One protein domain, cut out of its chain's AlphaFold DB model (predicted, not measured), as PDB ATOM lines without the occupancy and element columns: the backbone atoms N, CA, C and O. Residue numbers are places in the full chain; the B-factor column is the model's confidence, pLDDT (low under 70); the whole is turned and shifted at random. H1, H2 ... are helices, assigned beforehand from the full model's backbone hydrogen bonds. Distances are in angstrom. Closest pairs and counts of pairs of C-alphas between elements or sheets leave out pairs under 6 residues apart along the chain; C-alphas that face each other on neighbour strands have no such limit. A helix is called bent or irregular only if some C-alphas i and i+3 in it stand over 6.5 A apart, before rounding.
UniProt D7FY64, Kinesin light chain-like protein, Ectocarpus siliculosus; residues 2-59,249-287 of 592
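What this domain is: This is residues 2 to 59 and 249 to 287 of the 592 residues of the protein "Kinesin light chain-like protein" of Ectocarpus siliculosus (UniProt D7FY64). One long helix, H2, has the other four helices gathered round residues 24 to 39, and residues 43 to 59 at its far end stick out as a free arm. H1 folds back along one side of H2 as a helical hairpin, while H4 packs steeply on another side with H5 and the small H3 next to it. The printed part has 97 residues, of which 77 are in the five named helices, H1 to H5 in that order along the chain, with no named strand, and the class is all helix. The whole is only just loose, close to compact, with a radius of gyration of the C-alphas of 15.5 A, and spans 55 by 30 by 23 A.

How they stand to each other: H1, residues 7 to 16, touches residues 30 to 37 of H2, residues 24 to 57, at a shallow tilt of 21 degrees, opposite ways; their closest C-alphas, Leu 10 and Leu 33, are 7.2 A apart. H3, residues 249 to 255, touches residues 35 to 39 of H2, closest at C-alphas 249 and 38, 6.0 A. H4, residues 258 to 269, touches residues 24 to 32 of H2 at a steep tilt of 69 degrees, only just short of perpendicular, closest at C-alphas 264 and 28, 5.1 A. H5, residues 272 to 285, touches H4 at 52 degrees, a steep tilt, closest at C-alphas 276 and 268, 4.9 A. H1 and H4 are apart. Each O i to N i+4 pair is within hydrogen-bond range in H1, H2 and H4, against 5 of 10 in H5 and 0 of 3 in H3, where 2 of 4 O i to N i+3 pairs are.

Where its parts are: H1 begins at C-alpha 7 (144.462, 120.965, 103.188). H2 is 49.5 A long, H4 16.4 A. H5 is 18.8 A long, ends at C-alpha 285 (125.423, 110.382, 105.788), and is irregular, C-alphas 273 and 276 being 8.4 A apart.

The domain as a whole: Residues 60 to 248 are not printed, and C-alphas 59 and 249 are 34.4 A apart across this cut. No link printed whole is long. Confidence is under 70 at residues 2 to 3, 20, 22 and 249 to 255.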
ATOM      1  N   ASP A   2     139.099 127.323 113.933       53.06
ATOM      2  CA  ASP A   2     140.163 126.525 114.590       53.06
ATOM      3  C   ASP A   2     139.876 125.027 114.823       53.06
ATOM      4  O   ASP A   2     140.757 124.316 115.293       53.06
ATOM      5  N   ASP A   3     138.695 124.506 114.486       64.75
ATOM      6  CA  ASP A   3     138.365 123.073 114.602       64.75
ATOM      7  C   ASP A   3     138.353 122.343 113.251       64.75
ATOM      8  O   ASP A   3     138.330 121.115 113.219       64.75
ATOM      9  N   GLU A   4     138.378 123.082 112.141       77.94
ATOM     10  CA  GLU A   4     138.326 122.500 110.803       77.94
ATOM     11  C   GLU A   4     139.725 122.082 110.336       77.94
ATOM     12  O   GLU A   4     140.727 122.707 110.702       77.94
ATOM     13  N   LEU A   5     139.783 121.003 109.554       85.12
ATOM     14  CA  LEU A   5     141.027 120.492 108.990       85.12
ATOM     15  C   LEU A   5     141.443 121.342 107.791       85.12
ATOM     16  O   LEU A   5     140.622 121.623 106.914       85.12
ATOM     17  N   ASP A   6     142.716 121.727 107.746       86.00
ATOM     18  CA  ASP A   6     143.275 122.375 106.561       86.00
ATOM     19  C   ASP A   6     143.779 121.348 105.528       86.00
ATOM     20  O   ASP A   6     143.922 120.152 105.797       86.00
ATOM     21  N   ILE A   7     144.033 121.819 104.305       87.81
ATOM     22  CA  ILE A   7     144.462 120.965 103.188       87.81
ATOM     23  C   ILE A   7     145.829 120.319 103.466       87.81
ATOM     24  O   ILE A   7     146.046 119.172 103.080       87.81
ATOM     25  N   ASN A   8     146.733 120.995 104.181       88.25
ATOM     26  CA  ASN A   8     148.051 120.447 104.507       88.25
ATOM     27  C   ASN A   8     147.948 119.294 105.513       88.25
ATOM     28  O   ASN A   8     148.665 118.303 105.386       88.25
ATOM     29  N   GLU A   9     147.040 119.386 106.487       89.38
ATOM     30  CA  GLU A   9     146.752 118.295 107.421       89.38
ATOM     31  C   GLU A   9     146.186 117.066 106.691       89.38
ATOM     32  O   GLU A   9     146.591 115.939 106.989       89.38
ATOM     33  N   LEU A  10     145.301 117.267 105.707       91.56
ATOM     34  CA  LEU A  10     144.762 116.187 104.869       91.56
ATOM     35  C   LEU A  10     145.853 115.505 104.028       91.56
ATOM     36  O   LEU A  10     145.929 114.277 104.021       91.56
ATOM     37  N   LEU A  11     146.737 116.278 103.392       90.44
ATOM     38  CA  LEU A  11     147.876 115.745 102.630       90.44
ATOM     39  C   LEU A  11     148.852 114.971 103.522       90.44
ATOM     40  O   LEU A  11     149.357 113.915 103.146       90.44
ATOM     41  N   GLN A  12     149.103 115.466 104.734       90.00
ATOM     42  CA  GLN A  12     149.957 114.770 105.691       90.00
ATOM     43  C   GLN A  12     149.343 113.425 106.114       90.00
ATOM     44  O   GLN A  12     150.061 112.431 106.227       90.00
ATOM     45  N   MET A  13     148.023 113.370 106.321       90.69
ATOM     46  CA  MET A  13     147.321 112.114 106.608       90.69
ATOM     47  C   MET A  13     147.364 111.135 105.432       90.69
ATOM     48  O   MET A  13     147.497 109.936 105.665       90.69
ATOM     49  N   GLU A  14     147.287 111.626 104.196       88.81
ATOM     50  CA  GLU A  14     147.419 110.804 102.988       88.81
ATOM     51  C   GLU A  14     148.763 110.070 102.963       88.81
ATOM     52  O   GLU A  14     148.780 108.842 102.884       88.81
ATOM     53  N   ILE A  15     149.864 110.800 103.178       88.62
ATOM     54  CA  ILE A  15     151.226 110.242 103.242       88.62
ATOM     55  C   ILE A  15     151.360 109.222 104.382       88.62
ATOM     56  O   ILE A  15     151.947 108.155 104.217       88.62
ATOM     57  N   GLU A  16     150.822 109.525 105.564       87.81
ATOM     58  CA  GLU A  16     150.903 108.626 106.724       87.81
ATOM     59  C   GLU A  16     150.126 107.318 106.536       87.81
ATOM     60  O   GLU A  16     150.469 106.294 107.134       87.81
ATOM     61  N   LEU A  17     149.073 107.349 105.719       88.00
ATOM     62  CA  LEU A  17     148.244 106.193 105.407       88.00
ATOM     63  C   LEU A  17     148.736 105.421 104.173       88.00
ATOM     64  O   LEU A  17     148.127 104.403 103.824       88.00
ATOM     65  N   GLU A  18     149.876 105.790 103.578       81.62
ATOM     66  CA  GLU A  18     150.545 105.007 102.532       81.62
ATOM     67  C   GLU A  18     151.126 103.693 103.095       81.62
ATOM     68  O   GLU A  18     151.797 103.658 104.131       81.62
ATOM     69  N   GLY A  19     150.812 102.555 102.462       72.69
ATOM     70  CA  GLY A  19     151.272 101.220 102.884       72.69
ATOM     71  C   GLY A  19     150.199 100.125 102.824       72.69
ATOM     72  O   GLY A  19     149.010 100.404 102.705       72.69
ATOM     73  N   SER A  20     150.634  98.862 102.885       58.44
ATOM     74  CA  SER A  20     149.844  97.680 102.494       58.44
ATOM     75  C   SER A  20     149.316  96.808 103.644       58.44
ATOM     76  O   SER A  20     148.908  95.675 103.396       58.44
ATOM     77  N   ASP A  21     149.360  97.273 104.895       71.31
ATOM     78  CA  ASP A  21     148.867  96.473 106.026       71.31
ATOM     79  C   ASP A  21     147.336  96.451 106.068       71.31
ATOM     80  O   ASP A  21     146.690  97.490 106.177       71.31
ATOM     81  N   LEU A  22     146.761  95.249 106.020       67.75
ATOM     82  CA  LEU A  22     145.318  95.014 106.038       67.75
ATOM     83  C   LEU A  22     144.813  94.972 107.489       67.75
ATOM     84  O   LEU A  22     144.884  93.932 108.147       67.75
ATOM     85  N   SER A  23     144.304  96.096 107.997       86.69
ATOM     86  CA  SER A  23     143.548  96.136 109.255       86.69
ATOM     87  C   SER A  23     142.277  96.967 109.098       86.69
ATOM     88  O   SER A  23     142.283  97.990 108.418       86.69
ATOM     89  N   LEU A  24     141.198  96.550 109.774       86.44
ATOM     90  CA  LEU A  24     139.914  97.263 109.769       86.44
ATOM     91  C   LEU A  24     140.079  98.739 110.165       86.44
ATOM     92  O   LEU A  24     139.497  99.619 109.542       86.44
ATOM     93  N   GLU A  25     140.913  99.011 111.171       90.00
ATOM     94  CA  GLU A  25     141.198 100.374 111.626       90.00
ATOM     95  C   GLU A  25     141.920 101.200 110.548       90.00
ATOM     96  O   GLU A  25     141.624 102.383 110.380       90.00
ATOM     97  N   ARG A  26     142.864 100.608 109.799       89.94
ATOM     98  CA  ARG A  26     143.540 101.310 108.697       89.94
ATOM     99  C   ARG A  26     142.563 101.594 107.559       89.94
ATOM    100  O   ARG A  26     142.528 102.726 107.083       89.94
ATOM    101  N   ASP A  27     141.752 100.611 107.176       89.19
ATOM    102  CA  ASP A  27     140.727 100.780 106.141       89.19
ATOM    103  C   ASP A  27     139.733 101.880 106.532       89.19
ATOM    104  O   ASP A  27     139.402 102.739 105.714       89.19
ATOM    105  N   ALA A  28     139.312 101.923 107.797       91.25
ATOM    106  CA  ALA A  28     138.470 102.992 108.322       91.25
ATOM    107  C   ALA A  28     139.163 104.362 108.267       91.25
ATOM    108  O   ALA A  28     138.549 105.329 107.829       91.25
ATOM    109  N   LYS A  29     140.452 104.468 108.623       93.44
ATOM    110  CA  LYS A  29     141.211 105.729 108.503       93.44
ATOM    111  C   LYS A  29     141.326 106.210 107.056       93.44
ATOM    112  O   LYS A  29     141.137 107.396 106.802       93.44
ATOM    113  N   VAL A  30     141.597 105.309 106.111       91.12
ATOM    114  CA  VAL A  30     141.679 105.637 104.676       91.12
ATOM    115  C   VAL A  30     140.324 106.110 104.149       91.12
ATOM    116  O   VAL A  30     140.252 107.109 103.438       91.12
ATOM    117  N   ASN A  31     139.236 105.431 104.510       89.75
ATOM    118  CA  ASN A  31     137.894 105.826 104.085       89.75
ATOM    119  C   ASN A  31     137.428 107.127 104.755       89.75
ATOM    120  O   ASN A  31     136.828 107.974 104.093       89.75
ATOM    121  N   LEU A  32     137.794 107.356 106.019       91.88
ATOM    122  CA  LEU A  32     137.576 108.632 106.698       91.88
ATOM    123  C   LEU A  32     138.363 109.771 106.037       91.88
ATOM    124  O   LEU A  32     137.807 110.846 105.851       91.88
ATOM    125  N   LEU A  33     139.606 109.544 105.601       92.31
ATOM    126  CA  LEU A  33     140.348 110.536 104.817       92.31
ATOM    127  C   LEU A  33     139.618 110.874 103.507       92.31
ATOM    128  O   LEU A  33     139.418 112.051 103.217       92.31
ATOM    129  N   LYS A  34     139.151 109.867 102.758       90.38
ATOM    130  CA  LYS A  34     138.372 110.093 101.527       90.38
ATOM    131  C   LYS A  34     137.108 110.902 101.793       90.38
ATOM    132  O   LYS A  34     136.825 111.842 101.058       90.38
ATOM    133  N   PHE A  35     136.375 110.583 102.859       90.50
ATOM    134  CA  PHE A  35     135.212 111.362 103.286       90.50
ATOM    135  C   PHE A  35     135.555 112.842 103.491       90.50
ATOM    136  O   PHE A  35     134.879 113.721 102.955       90.50
ATOM    137  N   LEU A  36     136.637 113.119 104.223       91.38
ATOM    138  CA  LEU A  36     137.100 114.482 104.474       91.38
ATOM    139  C   LEU A  36     137.523 115.194 103.184       91.38
ATOM    140  O   LEU A  36     137.177 116.361 102.993       91.38
ATOM    141  N   GLN A  37     138.213 114.498 102.276       90.62
ATOM    142  CA  GLN A  37     138.573 115.022 100.956       90.62
ATOM    143  C   GLN A  37     137.313 115.412 100.164       90.62
ATOM    144  O   GLN A  37     137.246 116.523  99.642       90.62
ATOM    145  N   VAL A  38     136.265 114.576 100.153       88.31
ATOM    146  CA  VAL A  38     134.983 114.907  99.500       88.31
ATOM    147  C   VAL A  38     134.309 116.125 100.136       88.31
ATOM    148  O   VAL A  38     133.894 117.038  99.419       88.31
ATOM    149  N   LYS A  39     134.219 116.190 101.472       88.00
ATOM    150  CA  LYS A  39     133.636 117.358 102.158       88.00
ATOM    151  C   LYS A  39     134.441 118.634 101.863       88.00
ATOM    152  O   LYS A  39     133.842 119.694 101.673       88.00
ATOM    153  N   THR A  40     135.763 118.524 101.731       88.31
ATOM    154  CA  THR A  40     136.655 119.632 101.354       88.31
ATOM    155  C   THR A  40     136.406 120.102  99.920       88.31
ATOM    156  O   THR A  40     136.242 121.301  99.701       88.31
ATOM    157  N   VAL A  41     136.277 119.183  98.955       86.94
ATOM    158  CA  VAL A  41     135.907 119.510  97.564       86.94
ATOM    159  C   VAL A  41     134.580 120.268  97.517       86.94
ATOM    160  O   VAL A  41     134.512 121.362  96.960       86.94
ATOM    161  N   LYS A  42     133.541 119.759  98.188       83.94
ATOM    162  CA  LYS A  42     132.219 120.405  98.227       83.94
ATOM    163  C   LYS A  42     132.224 121.776  98.897       83.94
ATOM    164  O   LYS A  42     131.424 122.649  98.559       83.94
ATOM    165  N   LYS A  43     133.072 121.973  99.907       84.88
ATOM    166  CA  LYS A  43     133.268 123.286 100.528       84.88
ATOM    167  C   LYS A  43     133.899 124.257  99.531       84.88
ATOM    168  O   LYS A  43     133.452 125.396  99.428       84.88
ATOM    169  N   TYR A  44     134.903 123.792  98.793       84.62
ATOM    170  CA  TYR A  44     135.589 124.585  97.783       84.62
ATOM    171  C   TYR A  44     134.645 125.022  96.654       84.62
ATOM    172  O   TYR A  44     134.634 126.193  96.280       84.62
ATOM    173  N   GLU A  45     133.797 124.113  96.168       82.25
ATOM    174  CA  GLU A  45     132.757 124.423  95.178       82.25
ATOM    175  C   GLU A  45     131.778 125.488  95.698       82.25
ATOM    176  O   GLU A  45     131.559 126.492  95.029       82.25
ATOM    177  N   ARG A  46     131.281 125.360  96.938       82.25
ATOM    178  CA  ARG A  46     130.396 126.371  97.555       82.25
ATOM    179  C   ARG A  46     131.052 127.749  97.703       82.25
ATOM    180  O   ARG A  46     130.400 128.774  97.494       82.25
ATOM    181  N   ALA A  47     132.335 127.788  98.067       83.31
ATOM    182  CA  ALA A  47     133.087 129.040  98.146       83.31
ATOM    183  C   ALA A  47     133.219 129.693  96.761       83.31
ATOM    184  O   ALA A  47     133.067 130.906  96.621       83.31
ATOM    185  N   TYR A  48     133.441 128.880  95.730       84.25
ATOM    186  CA  TYR A  48     133.510 129.340  94.351       84.25
ATOM    187  C   TYR A  48     132.163 129.872  93.841       84.25
ATOM    188  O   TYR A  48     132.136 130.939  93.227       84.25
ATOM    189  N   ASP A  49     131.052 129.189  94.135       84.38
ATOM    190  CA  ASP A  49     129.691 129.643  93.809       84.38
ATOM    191  C   ASP A  49     129.399 131.014  94.423       84.38
ATOM    192  O   ASP A  49     128.838 131.887  93.761       84.38
ATOM    193  N   SER A  50     129.826 131.215  95.672       83.38
ATOM    194  CA  SER A  50     129.634 132.472  96.401       83.38
ATOM    195  C   SER A  50     130.404 133.621  95.748       83.38
ATOM    196  O   SER A  50     129.817 134.659  95.452       83.38
ATOM    197  N   LEU A  51     131.688 133.422  95.424       84.75
ATOM    198  CA  LEU A  51     132.476 134.441  94.720       84.75
ATOM    199  C   LEU A  51     131.954 134.717  93.307       84.75
ATOM    200  O   LEU A  51     132.003 135.850  92.832       84.75
ATOM    201  N   TYR A  52     131.483 133.683  92.607       86.44
ATOM    202  CA  TYR A  52     130.902 133.844  91.278       86.44
ATOM    203  C   TYR A  52     129.603 134.655  91.335       86.44
ATOM    204  O   TYR A  52     129.390 135.524  90.491       86.44
ATOM    205  N   TYR A  53     128.767 134.412  92.346       86.56
ATOM    206  CA  TYR A  53     127.573 135.210  92.612       86.56
ATOM    207  C   TYR A  53     127.911 136.677  92.895       86.56
ATOM    208  O   TYR A  53     127.333 137.548  92.251       86.56
ATOM    209  N   GLU A  54     128.862 136.952  93.794       85.31
ATOM    210  CA  GLU A  54     129.299 138.323  94.104       85.31
ATOM    211  C   GLU A  54     129.762 139.052  92.831       85.31
ATOM    212  O   GLU A  54     129.285 140.144  92.524       85.31
ATOM    213  N   LEU A  55     130.593 138.399  92.007       86.75
ATOM    214  CA  LEU A  55     131.024 138.960  90.724       86.75
ATOM    215  C   LEU A  55     129.876 139.245  89.754       86.75
ATOM    216  O   LEU A  55     129.962 140.192  88.971       86.75
ATOM    217  N   ASN A  56     128.850 138.399  89.737       86.06
ATOM    218  CA  ASN A  56     127.703 138.583  88.860       86.06
ATOM    219  C   ASN A  56     126.841 139.769  89.320       86.06
ATOM    220  O   ASN A  56     126.458 140.605  88.507       86.06
ATOM    221  N   MET A  57     126.584 139.873  90.627       83.62
ATOM    222  CA  MET A  57     125.728 140.917  91.199       83.62
ATOM    223  C   MET A  57     126.341 142.313  91.128       83.62
ATOM    224  O   MET A  57     125.619 143.278  90.882       83.62
ATOM    225  N   ASP A  58     127.659 142.417  91.287       84.81
ATOM    226  CA  ASP A  58     128.355 143.705  91.290       84.81
ATOM    227  C   ASP A  58     128.715 144.197  89.871       84.81
ATOM    228  O   ASP A  58     129.392 145.210  89.709       84.81
ATOM    229  N   GLY A  59     128.291 143.483  88.817       84.56
ATOM    230  CA  GLY A  59     128.646 143.791  87.421       84.56
ATOM    231  C   GLY A  59     130.093 143.434  87.049       84.56
ATOM    232  O   GLY A  59     130.541 143.683  85.925       84.56
ATOM    233  N   ALA A 249     129.544 112.469  99.128       57.97
ATOM    234  CA  ALA A 249     129.818 111.955 100.464       57.97
ATOM    235  C   ALA A 249     128.766 110.916 100.898       57.97
ATOM    236  O   ALA A 249     129.141 109.858 101.393       57.97
ATOM    237  N   ASP A 250     127.486 111.133 100.580       61.34
ATOM    238  CA  ASP A 250     126.409 110.169 100.855       61.34
ATOM    239  C   ASP A 250     126.603 108.837 100.107       61.34
ATOM    240  O   ASP A 250     126.202 107.771 100.581       61.34
ATOM    241  N   HIS A 251     127.223 108.880  98.923       66.25
ATOM    242  CA  HIS A 251     127.505 107.692  98.114       66.25
ATOM    243  C   HIS A 251     128.675 106.876  98.682       66.25
ATOM    244  O   HIS A 251     128.688 105.654  98.538       66.25
ATOM    245  N   LEU A 252     129.627 107.514  99.375       67.06
ATOM    246  CA  LEU A 252     130.769 106.825  99.982       67.06
ATOM    247  C   LEU A 252     130.340 105.807 101.049       67.06
ATOM    248  O   LEU A 252     130.779 104.659 101.001       67.06
ATOM    249  N   PHE A 253     129.439 106.183 101.964       64.56
ATOM    250  CA  PHE A 253     128.999 105.289 103.050       64.56
ATOM    251  C   PHE A 253     128.275 104.058 102.552       64.56
ATOM    252  O   PHE A 253     128.453 102.970 103.094       64.56
ATOM    253  N   LYS A 254     127.480 104.219 101.498       61.06
ATOM    254  CA  LYS A 254     126.688 103.134 100.923       61.06
ATOM    255  C   LYS A 254     127.556 102.107 100.184       61.06
ATOM    256  O   LYS A 254     127.074 101.013  99.904       61.06
ATOM    257  N   MET A 255     128.826 102.428  99.912       64.50
ATOM    258  CA  MET A 255     129.830 101.477  99.421       64.50
ATOM    259  C   MET A 255     130.621 100.786 100.543       64.50
ATOM    260  O   MET A 255     131.277  99.773 100.292       64.50
ATOM    261  N   TRP A 256     130.607 101.317 101.767       75.38
ATOM    262  CA  TRP A 256     131.405 100.789 102.872       75.38
ATOM    263  C   TRP A 256     130.662  99.722 103.663       75.38
ATOM    264  O   TRP A 256     129.442  99.748 103.815       75.38
ATOM    265  N   SER A 257     131.410  98.745 104.180       76.06
ATOM    266  CA  SER A 257     130.818  97.739 105.057       76.06
ATOM    267  C   SER A 257     130.380  98.387 106.378       76.06
ATOM    268  O   SER A 257     131.054  99.309 106.848       76.06
ATOM    269  N   PRO A 258     129.316  97.881 107.034       78.44
ATOM    270  CA  PRO A 258     128.875  98.405 108.327       78.44
ATOM    271  C   PRO A 258     130.007  98.501 109.358       78.44
ATOM    272  O   PRO A 258     130.129  99.509 110.042       78.44
ATOM    273  N   GLY A 259     130.908  97.510 109.395       83.94
ATOM    274  CA  GLY A 259     132.061  97.518 110.300       83.94
ATOM    275  C   GLY A 259     133.088  98.619 110.008       83.94
ATOM    276  O   GLY A 259     133.682  99.147 110.941       83.94
ATOM    277  N   ILE A 260     133.289  99.001 108.738       87.31
ATOM    278  CA  ILE A 260     134.139 100.153 108.387       87.31
ATOM    279  C   ILE A 260     133.456 101.444 108.837       87.31
ATOM    280  O   ILE A 260     134.095 102.277 109.474       87.31
ATOM    281  N   THR A 261     132.160 101.595 108.556       85.94
ATOM    282  CA  THR A 261     131.383 102.781 108.935       85.94
ATOM    283  C   THR A 261     131.352 102.984 110.453       85.94
ATOM    284  O   THR A 261     131.620 104.085 110.932       85.94
ATOM    285  N   GLU A 262     131.100 101.928 111.228       88.88
ATOM    286  CA  GLU A 262     131.142 101.964 112.695       88.88
ATOM    287  C   GLU A 262     132.526 102.370 113.217       88.88
ATOM    288  O   GLU A 262     132.641 103.208 114.114       88.88
ATOM    289  N   GLU A 263     133.588 101.824 112.625       94.12
ATOM    290  CA  GLU A 263     134.960 102.141 113.013       94.12
ATOM    291  C   GLU A 263     135.345 103.587 112.656       94.12
ATOM    292  O   GLU A 263     136.012 104.266 113.438       94.12
ATOM    293  N   MET A 264     134.869 104.109 111.522       94.19
ATOM    294  CA  MET A 264     135.019 105.519 111.153       94.19
ATOM    295  C   MET A 264     134.331 106.444 112.158       94.19
ATOM    296  O   MET A 264     134.935 107.421 112.608       94.19
ATOM    297  N   VAL A 265     133.096 106.118 112.553       93.12
ATOM    298  CA  VAL A 265     132.355 106.854 113.590       93.12
ATOM    299  C   VAL A 265     133.116 106.818 114.913       93.12
ATOM    300  O   VAL A 265     133.301 107.863 115.540       93.12
ATOM    301  N   ARG A 266     133.644 105.652 115.307       95.31
ATOM    302  CA  ARG A 266     134.466 105.497 116.515       95.31
ATOM    303  C   ARG A 266     135.716 106.383 116.478       95.31
ATOM    304  O   ARG A 266     136.022 107.049 117.467       95.31
ATOM    305  N   LEU A 267     136.437 106.415 115.355       95.56
ATOM    306  CA  LEU A 267     137.624 107.260 115.170       95.56
ATOM    307  C   LEU A 267     137.280 108.755 115.259       95.56
ATOM    308  O   LEU A 267     137.983 109.502 115.946       95.56
ATOM    309  N   ALA A 268     136.176 109.177 114.633       94.50
ATOM    310  CA  ALA A 268     135.695 110.556 114.685       94.50
ATOM    311  C   ALA A 268     135.257 110.978 116.099       94.50
ATOM    312  O   ALA A 268     135.604 112.065 116.563       94.50
ATOM    313  N   GLN A 269     134.585 110.093 116.842       94.19
ATOM    314  CA  GLN A 269     134.247 110.304 118.256       94.19
ATOM    315  C   GLN A 269     135.493 110.450 119.139       94.19
ATOM    316  O   GLN A 269     135.527 111.294 120.037       94.19
ATOM    317  N   GLN A 270     136.541 109.670 118.862       95.25
ATOM    318  CA  GLN A 270     137.841 109.772 119.537       95.25
ATOM    319  C   GLN A 270     138.665 110.985 119.092       95.25
ATOM    320  O   GLN A 270     139.775 111.189 119.586       95.25
ATOM    321  N   ASN A 271     138.118 111.807 118.192       92.56
ATOM    322  CA  ASN A 271     138.762 112.984 117.639       92.56
ATOM    323  C   ASN A 271     140.118 112.670 116.987       92.56
ATOM    324  O   ASN A 271     141.060 113.465 117.081       92.56
ATOM    325  N   TRP A 272     140.240 111.499 116.348       92.38
ATOM    326  CA  TRP A 272     141.446 111.131 115.612       92.38
ATOM    327  C   TRP A 272     141.755 112.236 114.599       92.38
ATOM    328  O   TRP A 272     140.933 112.517 113.736       92.38
ATOM    329  N   ARG A 273     142.900 112.916 114.742       88.75
ATOM    330  CA  ARG A 273     143.287 114.039 113.867       88.75
ATOM    331  C   ARG A 273     142.179 115.100 113.716       88.75
ATOM    332  O   ARG A 273     141.857 115.493 112.610       88.75
ATOM    333  N   ARG A 274     141.559 115.550 114.816       88.44
ATOM    334  CA  ARG A 274     140.545 116.635 114.803       88.44
ATOM    335  C   ARG A 274     139.265 116.320 113.998       88.44
ATOM    336  O   ARG A 274     138.441 117.196 113.759       88.44
ATOM    337  N   THR A 275     139.029 115.054 113.652       91.50
ATOM    338  CA  THR A 275     137.850 114.616 112.878       91.50
ATOM    339  C   THR A 275     136.506 114.794 113.585       91.50
ATOM    340  O   THR A 275     135.467 114.684 112.933       91.50
ATOM    341  N   ARG A 276     136.479 115.124 114.885       91.81
ATOM    342  CA  ARG A 276     135.226 115.316 115.634       91.81
ATOM    343  C   ARG A 276     134.337 116.408 115.039       91.81
ATOM    344  O   ARG A 276     133.121 116.308 115.158       91.81
ATOM    345  N   PHE A 277     134.915 117.415 114.378       90.25
ATOM    346  CA  PHE A 277     134.148 118.465 113.699       90.25
ATOM    347  C   PHE A 277     133.184 117.906 112.637       90.25
ATOM    348  O   PHE A 277     132.065 118.403 112.509       90.25
ATOM    349  N   TYR A 278     133.594 116.848 111.932       91.44
ATOM    350  CA  TYR A 278     132.839 116.222 110.842       91.44
ATOM    351  C   TYR A 278     131.973 115.039 111.292       91.44
ATOM    352  O   TYR A 278     131.262 114.453 110.479       91.44
ATOM    353  N   LEU A 279     132.008 114.677 112.579       93.69
ATOM    354  CA  LEU A 279     131.184 113.602 113.136       93.69
ATOM    355  C   LEU A 279     129.674 113.777 112.862       93.69
ATOM    356  O   LEU A 279     129.038 112.777 112.540       93.69
ATOM    357  N   PRO A 280     129.072 114.983 112.948       94.19
ATOM    358  CA  PRO A 280     127.646 115.146 112.657       94.19
ATOM    359  C   PRO A 280     127.319 114.830 111.194       94.19
ATOM    360  O   PRO A 280     126.319 114.170 110.922       94.19
ATOM    361  N   ASP A 281     128.190 115.239 110.264       91.19
ATOM    362  CA  ASP A 281     128.049 114.929 108.837       91.19
ATOM    363  C   ASP A 281     128.210 113.420 108.604       91.19
ATOM    364  O   ASP A 281     127.400 112.806 107.927       91.19
ATOM    365  N   LEU A 282     129.211 112.805 109.240       90.19
ATOM    366  CA  LEU A 282     129.470 111.366 109.179       90.19
ATOM    367  C   LEU A 282     128.254 110.540 109.638       90.19
ATOM    368  O   LEU A 282     127.898 109.543 109.016       90.19
ATOM    369  N   LEU A 283     127.622 110.957 110.737       90.19
ATOM    370  CA  LEU A 283     126.435 110.309 111.292       90.19
ATOM    371  C   LEU A 283     125.206 110.523 110.403       90.19
ATOM    372  O   LEU A 283     124.434 109.586 110.218       90.19
ATOM    373  N   ALA A 284     125.020 111.725 109.850       87.56
ATOM    374  CA  ALA A 284     123.910 112.012 108.945       87.56
ATOM    375  C   ALA A 284     124.011 111.202 107.644       87.56
ATOM    376  O   ALA A 284     123.034 110.557 107.270       87.56
ATOM    377  N   ASP A 285     125.190 111.152 107.018       83.19
ATOM    378  CA  ASP A 285     125.423 110.382 105.788       83.19
ATOM    379  C   ASP A 285     125.290 108.858 106.042       83.19
ATOM    380  O   ASP A 285     124.903 108.097 105.153       83.19
ATOM    381  N   ALA A 286     125.531 108.403 107.281       79.25
ATOM    382  CA  ALA A 286     125.264 107.037 107.747       79.25
ATOM    383  C   ALA A 286     123.801 106.794 108.195       79.25
ATOM    384  O   ALA A 286     123.514 105.766 108.812       79.25
ATOM    385  N   ALA A 287     122.883 107.730 107.923       78.50
ATOM    386  CA  ALA A 287     121.469 107.701 108.319       78.50
ATOM    387  C   ALA A 287     121.216 107.597 109.843       78.50
ATOM    388  O   ALA A 287     120.138 107.204 110.294       78.50
TER     389      ALA A 287